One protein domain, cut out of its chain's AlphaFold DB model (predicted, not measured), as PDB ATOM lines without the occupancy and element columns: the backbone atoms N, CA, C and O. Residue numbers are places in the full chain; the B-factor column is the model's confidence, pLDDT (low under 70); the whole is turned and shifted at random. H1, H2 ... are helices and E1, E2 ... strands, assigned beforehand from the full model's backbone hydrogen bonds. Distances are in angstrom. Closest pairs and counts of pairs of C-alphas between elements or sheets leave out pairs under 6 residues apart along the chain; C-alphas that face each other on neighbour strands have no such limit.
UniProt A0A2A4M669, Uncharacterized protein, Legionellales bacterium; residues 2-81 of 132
ATOM      1  N   GLN A   2     -15.374 107.151  -5.197       42.81
ATOM      2  CA  GLN A   2     -14.230 108.084  -5.248       42.81
ATOM      3  C   GLN A   2     -13.962 108.904  -3.961       42.81
ATOM      4  O   GLN A   2     -12.936 109.558  -3.866       42.81
ATOM      5  N   ASN A   3     -14.843 108.888  -2.953       52.75
ATOM      6  CA  ASN A   3     -14.813 109.879  -1.862       52.75
ATOM      7  C   ASN A   3     -13.864 109.592  -0.684       52.75
ATOM      8  O   ASN A   3     -13.588 110.516   0.080       52.75
ATOM      9  N   ILE A   4     -13.391 108.357  -0.478       53.59
ATOM     10  CA  ILE A   4     -12.590 108.027   0.719       53.59
ATOM     11  C   ILE A   4     -11.081 108.088   0.441       53.59
ATOM     12  O   ILE A   4     -10.340 108.622   1.260       53.59
ATOM     13  N   THR A   5     -10.658 107.694  -0.762       57.94
ATOM     14  CA  THR A   5      -9.298 107.858  -1.298       57.94
ATOM     15  C   THR A   5      -8.859 109.331  -1.290       57.94
ATOM     16  O   THR A   5      -7.779 109.673  -0.817       57.94
ATOM     17  N   ILE A   6      -9.775 110.241  -1.653       64.06
ATOM     18  CA  ILE A   6      -9.555 111.700  -1.630       64.06
ATOM     19  C   ILE A   6      -9.126 112.209  -0.241       64.06
ATOM     20  O   ILE A   6      -8.383 113.185  -0.147       64.06
ATOM     21  N   ARG A   7      -9.559 111.561   0.851       76.62
ATOM     22  CA  ARG A   7      -9.274 112.033   2.217       76.62
ATOM     23  C   ARG A   7      -7.843 111.755   2.660       76.62
ATOM     24  O   ARG A   7      -7.260 112.613   3.317       76.62
ATOM     25  N   TYR A   8      -7.273 110.609   2.289       87.06
ATOM     26  CA  TYR A   8      -5.870 110.320   2.589       87.06
ATOM     27  C   TYR A   8      -4.936 111.241   1.791       87.06
ATOM     28  O   TYR A   8      -4.063 111.891   2.360       87.06
ATOM     29  N   VAL A   9      -5.204 111.405   0.490       86.31
ATOM     30  CA  VAL A   9      -4.466 112.343  -0.372       86.31
ATOM     31  C   VAL A   9      -4.546 113.777   0.163       86.31
ATOM     32  O   VAL A   9      -3.551 114.504   0.163       86.31
ATOM     33  N   LEU A  10      -5.712 114.196   0.664       88.75
ATOM     34  CA  LEU A  10      -5.861 115.484   1.340       88.75
ATOM     35  C   LEU A  10      -4.969 115.586   2.586       88.75
ATOM     36  O   LEU A  10      -4.323 116.616   2.765       88.75
ATOM     37  N   GLY A  11      -4.894 114.535   3.406       89.31
ATOM     38  CA  GLY A  11      -3.976 114.463   4.546       89.31
ATOM     39  C   GLY A  11      -2.519 114.678   4.137       89.31
ATOM     40  O   GLY A  11      -1.848 115.537   4.704       89.31
ATOM     41  N   CYS A  12      -2.055 113.997   3.086       89.12
ATOM     42  CA  CYS A  12      -0.712 114.200   2.529       89.12
ATOM     43  C   CYS A  12      -0.495 115.640   2.027       89.12
ATOM     44  O   CYS A  12       0.546 116.249   2.271       89.12
ATOM     45  N   ASN A  13      -1.495 116.240   1.375       89.25
ATOM     46  CA  ASN A  13      -1.423 117.639   0.944       89.25
ATOM     47  C   ASN A  13      -1.333 118.620   2.123       89.25
ATOM     48  O   ASN A  13      -0.676 119.656   2.004       89.25
ATOM     49  N   ILE A  14      -1.987 118.315   3.248       90.44
ATOM     50  CA  ILE A  14      -1.869 119.094   4.486       90.44
ATOM     51  C   ILE A  14      -0.467 118.914   5.074       90.44
ATOM     52  O   ILE A  14       0.189 119.915   5.347       90.44
ATOM     53  N   ALA A  15       0.034 117.678   5.174       89.69
ATOM     54  CA  ALA A  15       1.387 117.389   5.660       89.69
ATOM     55  C   ALA A  15       2.457 118.139   4.848       89.69
ATOM     56  O   ALA A  15       3.361 118.755   5.405       89.69
ATOM     57  N   LYS A  16       2.295 118.200   3.519       89.44
ATOM     58  CA  LYS A  16       3.183 118.962   2.629       89.44
ATOM     59  C   LYS A  16       3.204 120.465   2.932       89.44
ATOM     60  O   LYS A  16       4.241 121.110   2.779       89.44
ATOM     61  N   LYS A  17       2.057 121.037   3.308       90.94
ATOM     62  CA  LYS A  17       1.917 122.467   3.628       90.94
ATOM     63  C   LYS A  17       2.372 122.792   5.052       90.94
ATOM     64  O   LYS A  17       2.822 123.907   5.292       90.94
ATOM     65  N   CYS A  18       2.272 121.834   5.966       89.06
ATOM     66  CA  CYS A  18       2.555 121.993   7.388       89.06
ATOM     67  C   CYS A  18       3.726 121.091   7.800       89.06
ATOM     68  O   CYS A  18       3.531 120.104   8.500       89.06
ATOM     69  N   LYS A  19       4.944 121.433   7.358       83.69
ATOM     70  CA  LYS A  19       6.147 120.596   7.547       83.69
ATOM     71  C   LYS A  19       6.486 120.305   9.016       83.69
ATOM     72  O   LYS A  19       7.015 119.240   9.303       83.69
ATOM     73  N   ASP A  20       6.130 121.213   9.923       86.75
ATOM     74  CA  ASP A  20       6.371 121.074  11.367       86.75
ATOM     75  C   ASP A  20       5.210 120.387  12.110       86.75
ATOM     76  O   ASP A  20       5.147 120.400  13.337       86.75
ATOM     77  N   THR A  21       4.226 119.837  11.393       85.31
ATOM     78  CA  THR A  21       3.041 119.208  11.987       85.31
ATOM     79  C   THR A  21       2.913 117.766  11.528       85.31
ATOM     80  O   THR A  21       2.824 117.480  10.335       85.31
ATOM     81  N   HIS A  22       2.821 116.846  12.486       83.94
ATOM     82  CA  HIS A  22       2.526 115.450  12.190       83.94
ATOM     83  C   HIS A  22       1.038 115.288  11.871       83.94
ATOM     84  O   HIS A  22       0.170 115.523  12.712       83.94
ATOM     85  N   VAL A  23       0.738 114.907  10.632       86.31
ATOM     86  CA  VAL A  23      -0.629 114.652  10.174       86.31
ATOM     87  C   VAL A  23      -0.904 113.153  10.204       86.31
ATOM     88  O   VAL A  23      -0.137 112.363   9.652       86.31
ATOM     89  N   VAL A  24      -2.020 112.776  10.833       87.19
ATOM     90  CA  VAL A  24      -2.504 111.393  10.894       87.19
ATOM     91  C   VAL A  24      -3.954 111.337  10.414       87.19
ATOM     92  O   VAL A  24      -4.844 111.971  10.983       87.19
ATOM     93  N   CYS A  25      -4.210 110.552   9.371       87.69
ATOM     94  CA  CYS A  25      -5.544 110.276   8.857       87.69
ATOM     95  C   CYS A  25      -6.203 109.151   9.658       87.69
ATOM     96  O   CYS A  25      -5.728 108.019   9.655       87.69
ATOM     97  N   ILE A  26      -7.332 109.437  10.305       87.06
ATOM     98  CA  ILE A  26      -8.059 108.447  11.108       87.06
ATOM     99  C   ILE A  26      -9.339 108.030  10.383       87.06
ATOM    100  O   ILE A  26     -10.148 108.877   9.997       87.06
ATOM    101  N   GLY A  27      -9.528 106.721  10.218       84.44
ATOM    102  CA  GLY A  27     -10.691 106.130   9.564       84.44
ATOM    103  C   GLY A  27     -11.329 105.021  10.398       84.44
ATOM    104  O   GLY A  27     -10.646 104.237  11.056       84.44
ATOM    105  N   ASP A  28     -12.660 104.941  10.374       85.25
ATOM    106  CA  ASP A  28     -13.376 103.810  10.963       85.25
ATOM    107  C   ASP A  28     -13.385 102.592  10.015       85.25
ATOM    108  O   ASP A  28     -12.628 102.525   9.048       85.25
ATOM    109  N   ARG A  29     -14.252 101.611  10.295       85.44
ATOM    110  CA  ARG A  29     -14.340 100.362   9.526       85.44
ATOM    111  C   ARG A  29     -14.650 100.570   8.037       85.44
ATOM    112  O   ARG A  29     -14.363  99.684   7.242       85.44
ATOM    113  N   GLU A  30     -15.269 101.685   7.650       86.44
ATOM    114  CA  GLU A  30     -15.571 101.966   6.242       86.44
ATOM    115  C   GLU A  30     -14.336 102.443   5.469       86.44
ATOM    116  O   GLU A  30     -14.314 102.358   4.244       86.44
ATOM    117  N   ALA A  31     -13.293 102.898   6.170       86.88
ATOM    118  CA  ALA A  31     -12.020 103.274   5.564       86.88
ATOM    119  C   ALA A  31     -11.094 102.074   5.302       86.88
ATOM    120  O   ALA A  31     -10.066 102.243   4.652       86.88
ATOM    121  N   ASP A  32     -11.448 100.870   5.766       89.94
ATOM    122  CA  ASP A  32     -10.689  99.648   5.495       89.94
ATOM    123  C   ASP A  32     -10.934  99.139   4.061       89.94
ATOM    124  O   ASP A  32     -11.557  98.097   3.833       89.94
ATOM    125  N   ILE A  33     -10.421  99.886   3.084       90.25
ATOM    126  CA  ILE A  33     -10.474  99.593   1.648       90.25
ATOM    127  C   ILE A  33      -9.061  99.487   1.065       90.25
ATOM    128  O   ILE A  33      -8.129 100.093   1.583       90.25
ATOM    129  N   TYR A  34      -8.886  98.695   0.005       88.31
ATOM    130  CA  TYR A  34      -7.557  98.417  -0.555       88.31
ATOM    131  C   TYR A  34      -6.895  99.674  -1.134       88.31
ATOM    132  O   TYR A  34      -5.713  99.918  -0.911       88.31
ATOM    133  N   GLU A  35      -7.681 100.494  -1.824       88.25
ATOM    134  CA  GLU A  35      -7.240 101.677  -2.556       88.25
ATOM    135  C   GLU A  35      -6.583 102.715  -1.647       88.25
ATOM    136  O   GLU A  35      -5.690 103.428  -2.085       88.25
ATOM    137  N   LEU A  36      -6.985 102.788  -0.373       88.12
ATOM    138  CA  LEU A  36      -6.330 103.672   0.587       88.12
ATOM    139  C   LEU A  36      -4.890 103.216   0.855       88.12
ATOM    140  O   LEU A  36      -3.983 104.043   0.854       88.12
ATOM    141  N   TYR A  37      -4.673 101.916   1.066       87.38
ATOM    142  CA  TYR A  37      -3.335 101.378   1.313       87.38
ATOM    143  C   TYR A  37      -2.452 101.470   0.063       87.38
ATOM    144  O   TYR A  37      -1.291 101.843   0.175       87.38
ATOM    145  N   ASP A  38      -3.008 101.202  -1.124       87.44
ATOM    146  CA  ASP A  38      -2.297 101.366  -2.400       87.44
ATOM    147  C   ASP A  38      -1.847 102.823  -2.605       87.44
ATOM    148  O   ASP A  38      -0.679 103.082  -2.892       87.44
ATOM    149  N   ASP A  39      -2.731 103.793  -2.352       86.62
ATOM    150  CA  ASP A  39      -2.372 105.213  -2.350       86.62
ATOM    151  C   ASP A  39      -1.295 105.533  -1.309       86.62
ATOM    152  O   ASP A  39      -0.366 106.297  -1.584       86.62
ATOM    153  N   ALA A  40      -1.393 104.960  -0.109       86.06
ATOM    154  CA  ALA A  40      -0.411 105.173   0.941       86.06
ATOM    155  C   ALA A  40       0.984 104.673   0.556       86.06
ATOM    156  O   ALA A  40       1.967 105.342   0.882       86.06
ATOM    157  N   GLU A  41       1.080 103.554  -0.154       84.56
ATOM    158  CA  GLU A  41       2.343 103.021  -0.667       84.56
ATOM    159  C   GLU A  41       2.895 103.836  -1.847       84.56
ATOM    160  O   GLU A  41       4.105 104.028  -1.948       84.56
ATOM    161  N   ARG A  42       2.031 104.389  -2.708       83.56
ATOM    162  CA  ARG A  42       2.457 105.214  -3.857       83.56
ATOM    163  C   ARG A  42       3.008 106.590  -3.476       83.56
ATOM    164  O   ARG A  42       3.751 107.184  -4.258       83.56
ATOM    165  N   MET A  43       2.621 107.141  -2.326       79.19
ATOM    166  CA  MET A  43       3.014 108.498  -1.926       79.19
ATOM    167  C   MET A  43       4.469 108.568  -1.440       79.19
ATOM    168  O   MET A  43       4.921 107.752  -0.639       79.19
ATOM    169  N   GLN A  44       5.199 109.603  -1.873       67.81
ATOM    170  CA  GLN A  44       6.574 109.856  -1.427       67.81
ATOM    171  C   GLN A  44       6.636 110.137   0.081       67.81
ATOM    172  O   GLN A  44       5.849 110.927   0.609       67.81
ATOM    173  N   ARG A  45       7.620 109.531   0.767       66.62
ATOM    174  CA  ARG A  45       7.754 109.584   2.236       66.62
ATOM    175  C   ARG A  45       7.862 111.005   2.795       66.62
ATOM    176  O   ARG A  45       7.324 111.256   3.863       66.62
ATOM    177  N   GLU A  46       8.495 111.932   2.072       65.25
ATOM    178  CA  GLU A  46       8.718 113.317   2.527       65.25
ATOM    179  C   GLU A  46       7.409 114.090   2.791       65.25
ATOM    180  O   GLU A  46       7.392 115.065   3.540       65.25
ATOM    181  N   HIS A  47       6.292 113.666   2.193       69.06
ATOM    182  CA  HIS A  47       4.995 114.343   2.308       69.06
ATOM    183  C   HIS A  47       3.855 113.382   2.673       69.06
ATOM    184  O   HIS A  47       2.688 113.653   2.383       69.06
ATOM    185  N   LYS A  48       4.191 112.238   3.276       81.44
ATOM    186  CA  LYS A  48       3.234 111.191   3.629       81.44
ATOM    187  C   LYS A  48       2.554 111.528   4.960       81.44
ATOM    188  O   LYS A  48       3.227 111.739   5.963       81.44
ATOM    189  N   SER A  49       1.222 111.572   4.968       87.38
ATOM    190  CA  SER A  49       0.449 111.506   6.214       87.38
ATOM    191  C   SER A  49       0.455 110.066   6.715       87.38
ATOM    192  O   SER A  49       0.277 109.145   5.920       87.38
ATOM    193  N   ASP A  50       0.575 109.860   8.024       87.38
ATOM    194  CA  ASP A  50       0.331 108.536   8.601       87.38
ATOM    195  C   ASP A  50      -1.173 108.241   8.631       87.38
ATOM    196  O   ASP A  50      -2.004 109.132   8.416       87.38
ATOM    197  N   TRP A  51      -1.543 106.984   8.880       86.75
ATOM    198  CA  TRP A  51      -2.936 106.558   8.944       86.75
ATOM    199  C   TRP A  51      -3.199 105.601  10.110       86.75
ATOM    200  O   TRP A  51      -2.370 104.767  10.461       86.75
ATOM    201  N   LEU A  52      -4.390 105.714  10.695       88.38
ATOM    202  CA  LEU A  52      -4.928 104.799  11.697       88.38
ATOM    203  C   LEU A  52      -6.327 104.380  11.258       88.38
ATOM    204  O   LEU A  52      -7.269 105.176  11.298       88.38
ATOM    205  N   ILE A  53      -6.463 103.130  10.827       87.50
ATOM    206  CA  ILE A  53      -7.709 102.613  10.260       87.50
ATOM    207  C   ILE A  53      -8.192 101.435  11.084       87.50
ATOM    208  O   ILE A  53      -7.446 100.495  11.355       87.50
ATOM    209  N   ARG A  54      -9.470 101.467  11.469       85.88
ATOM    210  CA  ARG A  54     -10.096 100.318  12.120       85.88
ATOM    211  C   ARG A  54     -10.308  99.204  11.099       85.88
ATOM    212  O   ARG A  54     -11.085  99.358  10.162       85.88
ATOM    213  N   LEU A  55      -9.695  98.052  11.352       87.62
ATOM    214  CA  LEU A  55      -9.867  96.856  10.534       87.62
ATOM    215  C   LEU A  55     -11.347  96.419  10.470       87.62
ATOM    216  O   LEU A  55     -12.024  96.324  11.498       87.62
ATOM    217  N   LYS A  56     -11.841  96.136   9.259       90.00
ATOM    218  CA  LYS A  56     -13.162  95.547   8.965       90.00
ATOM    219  C   LYS A  56     -13.023  94.134   8.412       90.00
ATOM    220  O   LYS A  56     -13.802  93.260   8.779       90.00
ATOM    221  N   ASN A  57     -12.059  93.931   7.520       89.69
ATOM    222  CA  ASN A  57     -11.812  92.670   6.840       89.69
ATOM    223  C   ASN A  57     -10.591  91.987   7.461       89.69
ATOM    224  O   ASN A  57      -9.545  92.610   7.609       89.69
ATOM    225  N   ASN A  58     -10.685  90.695   7.786       91.56
ATOM    226  CA  ASN A  58      -9.522  89.929   8.242       91.56
ATOM    227  C   ASN A  58      -8.608  89.613   7.042       91.56
ATOM    228  O   ASN A  58      -8.762  88.578   6.385       91.56
ATOM    229  N   ARG A  59      -7.735  90.568   6.702       90.06
ATOM    230  CA  ARG A  59      -6.840  90.522   5.535       90.06
ATOM    231  C   ARG A  59      -5.721  89.502   5.734       90.06
ATOM    232  O   ARG A  59      -5.374  89.161   6.861       90.06
ATOM    233  N   VAL A  60      -5.167  89.024   4.624       91.75
ATOM    234  CA  VAL A  60      -4.031  88.095   4.600       91.75
ATOM    235  C   VAL A  60      -2.732  88.891   4.570       91.75
ATOM    236  O   VAL A  60      -2.607  89.817   3.770       91.75
ATOM    237  N   ILE A  61      -1.785  88.514   5.422       88.12
ATOM    238  CA  ILE A  61      -0.413  89.015   5.413       88.12
ATOM    239  C   ILE A  61       0.369  88.232   4.359       88.12
ATOM    240  O   ILE A  61       0.256  87.002   4.269       88.12
ATOM    241  N   LEU A  62       1.131  88.960   3.551       87.94
ATOM    242  CA  LEU A  62       2.049  88.384   2.580       87.94
ATOM    243  C   LEU A  62       3.457  88.321   3.180       87.94
ATOM    244  O   LEU A  62       3.820  89.184   3.979       87.94
ATOM    245  N   ASP A  63       4.221  87.295   2.822       86.12
ATOM    246  CA  ASP A  63       5.660  87.249   3.089       86.12
ATOM    247  C   ASP A  63       6.457  88.064   2.050       86.12
ATOM    248  O   ASP A  63       5.883  88.703   1.163       86.12
ATOM    249  N   GLU A  64       7.785  88.059   2.171       85.44
ATOM    250  CA  GLU A  64       8.700  88.771   1.263       85.44
ATOM    251  C   GLU A  64       8.581  88.299  -0.199       85.44
ATOM    252  O   GLU A  64       8.756  89.093  -1.122       85.44
ATOM    253  N   ASP A  65       8.190  87.038  -0.413       90.44
ATOM    254  CA  ASP A  65       7.935  86.438  -1.728       90.44
ATOM    255  C   ASP A  65       6.515  86.727  -2.256       90.44
ATOM    256  O   ASP A  65       6.090  86.157  -3.267       90.44
ATOM    257  N   LEU A  66       5.746  87.578  -1.568       83.69
ATOM    258  CA  LEU A  66       4.333  87.869  -1.834       83.69
ATOM    259  C   LEU A  66       3.404  86.645  -1.717       83.69
ATOM    260  O   LEU A  66       2.283  86.649  -2.239       83.69
ATOM    261  N   LYS A  67       3.826  85.592  -1.014       86.88
ATOM    262  CA  LYS A  67       2.995  84.417  -0.737       86.88
ATOM    263  C   LYS A  67       2.143  84.662   0.499       86.88
ATOM    264  O   LYS A  67       2.507  85.365   1.436       86.88
ATOM    265  N   ARG A  68       0.955  84.059   0.499       86.56
ATOM    266  CA  ARG A  68       0.012  84.150   1.618       86.56
ATOM    267  C   ARG A  68       0.558  83.392   2.825       86.56
ATOM    268  O   ARG A  68       0.817  82.198   2.706       86.56
ATOM    269  N   LYS A  69       0.644  84.065   3.973       86.94
ATOM    270  CA  LYS A  69       1.076  83.478   5.248       86.94
ATOM    271  C   LYS A  69      -0.115  83.248   6.184       86.94
ATOM    272  O   LYS A  69      -0.801  82.236   6.074       86.94
ATOM    273  N   HIS A  70      -0.408  84.206   7.061       87.88
ATOM    274  CA  HIS A  70      -1.514  84.156   8.023       87.88
ATOM    275  C   HIS A  70      -2.438  85.357   7.844       87.88
ATOM    276  O   HIS A  70      -2.096  86.321   7.155       87.88
ATOM    277  N   LYS A  71      -3.628  85.320   8.449       91.31
ATOM    278  CA  LYS A  71      -4.478  86.510   8.507       91.31
ATOM    279  C   LYS A  71      -4.077  87.404   9.677       91.31
ATOM    280  O   LYS A  71      -3.534  86.928  10.670       91.31
ATOM    281  N   ILE A  72      -4.392  88.692   9.571       90.81
ATOM    282  CA  ILE A  72      -4.028  89.708  10.570       90.81
ATOM    283  C   ILE A  72      -4.512  89.329  11.971       90.81
ATOM    284  O   ILE A  72      -3.745  89.421  12.922       90.81
ATOM    285  N   VAL A  73      -5.768  88.894  12.111       90.12
ATOM    286  CA  VAL A  73      -6.319  88.539  13.430       90.12
ATOM    287  C   VAL A  73      -5.589  87.340  14.038       90.12
ATOM    288  O   VAL A  73      -5.350  87.334  15.243       90.12
ATOM    289  N   ASP A  74      -5.207  86.360  13.217       90.06
ATOM    290  CA  ASP A  74      -4.509  85.158  13.681       90.06
ATOM    291  C   ASP A  74      -3.096  85.520  14.160       90.06
ATOM    292  O   ASP A  74      -2.686  85.120  15.245       90.06
ATOM    293  N   GLU A  75      -2.375  86.337  13.391       88.88
ATOM    294  CA  GLU A  75      -1.034  86.800  13.757       88.88
ATOM    295  C   GLU A  75      -1.066  87.659  15.032       88.88
ATOM    296  O   GLU A  75      -0.300  87.421  15.960       88.88
ATOM    297  N   LEU A  76      -2.006  88.609  15.125       88.44
ATOM    298  CA  LEU A  76      -2.165  89.470  16.302       88.44
ATOM    299  C   LEU A  76      -2.543  88.689  17.562       88.44
ATOM    300  O   LEU A  76      -2.091  89.041  18.645       88.44
ATOM    301  N   SER A  77      -3.358  87.641  17.436       89.38
ATOM    302  CA  SER A  77      -3.763  86.820  18.587       89.38
ATOM    303  C   SER A  77      -2.604  85.998  19.155       89.38
ATOM    304  O   SER A  77      -2.635  85.635  20.326       89.38
ATOM    305  N   ASN A  78      -1.596  85.703  18.330       89.25
ATOM    306  CA  ASN A  78      -0.393  84.976  18.732       89.25
ATOM    307  C   ASN A  78       0.778  85.906  19.096       89.25
ATOM    308  O   ASN A  78       1.803  85.432  19.586       89.25
ATOM    309  N   ALA A  79       0.651  87.212  18.852       88.00
ATOM    310  CA  ALA A  79       1.682  88.185  19.174       88.00
ATOM    311  C   ALA A  79       1.778  88.411  20.698       88.00
ATOM    312  O   ALA A  79       0.762  88.378  21.398       88.00
ATOM    313  N   PRO A  80       2.983  88.669  21.238       89.75
ATOM    314  CA  PRO A  80       3.144  88.983  22.652       89.75
ATOM    315  C   PRO A  80       2.422  90.288  23.005       89.75
ATOM    316  O   PRO A  80       2.514  91.286  22.288       89.75
ATOM    317  N   VAL A  81       1.729  90.295  24.145       86.56
ATOM    318  CA  VAL A  81       1.077  91.499  24.672       86.56
ATOM    319  C   VAL A  81       2.151  92.507  25.081       86.56
ATOM    320  O   VAL A  81       2.950  92.241  25.977       86.56
TER     321      VAL A  81
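Overview. This is residues 2 to 81 of the 132 residues of an uncharacterized protein of Legionellales bacterium (UniProt A0A2A4M669). You will see two lobes joined by the link of residues 54 to 59: in the larger, H1 and H2 lie side by side over one face of a small parallel sheet, E1 beside E2, whose other face is bare; in the smaller, the hairpin E3 and E4 leads straight into H3. The 80 printed residues run H1, E1, H2, E2, E3, E4, H3, a mixed class, with E3 and E4 antiparallel. The whole is loose, radius of gyration of the C-alphas 14.5 A, spanning 40 by 27 by 25 A.

Arrangement. Start at H1, residues 5 to 17; its Gly 11 and Cys 25 of E1, residues 24 to 27, have the closest C-alphas, 6.2 A. With residues 5 to 9 alone, H1 touches H2, residues 34 to 42, at a shallow tilt of 28 degrees, the same way; C-alphas 5 and 36 are closest, 5.5 A. E2, residues 50 to 53, is parallel to E1, with N 25 and O 50 at 2.8 A; E1, H2, E2 form a strand-helix-strand unit, parallel strands joined through a helix, with a right-handed crossover. E3, residues 60 to 62, and E4, residues 68 to 71, form an antiparallel hairpin, with N 61 and O 70 at 2.8 A. H3, residues 72 to 78, comes closest to E3 at C-alphas 72 and 60, 6.2 A; H3 and H1 are apart. In H1, H2 and H3 every O i to N i+4 pair is within hydrogen-bond range.

Along the chain. Find C-alpha 5 at (-9.298, 107.858, -1.298); H1 runs 19.1 A from there. H2 spans 12.5 A, E2 and H3 10.1 A each, E1 9.8 A, E4 8.6 A, E3 6.4 A. H3 ends at C-alpha 78, (-0.393, 84.976, 18.732).

Size, cuts and confidence. The farthest C-alphas, 17 and 78, are 40.5 A apart. The printed part has no cut, and no link is long. Residues 76 to 81, of which 76 to 78 belong to H3, stand free. Look for pLDDT under 70 at residues 2 to 6 and 44 to 47.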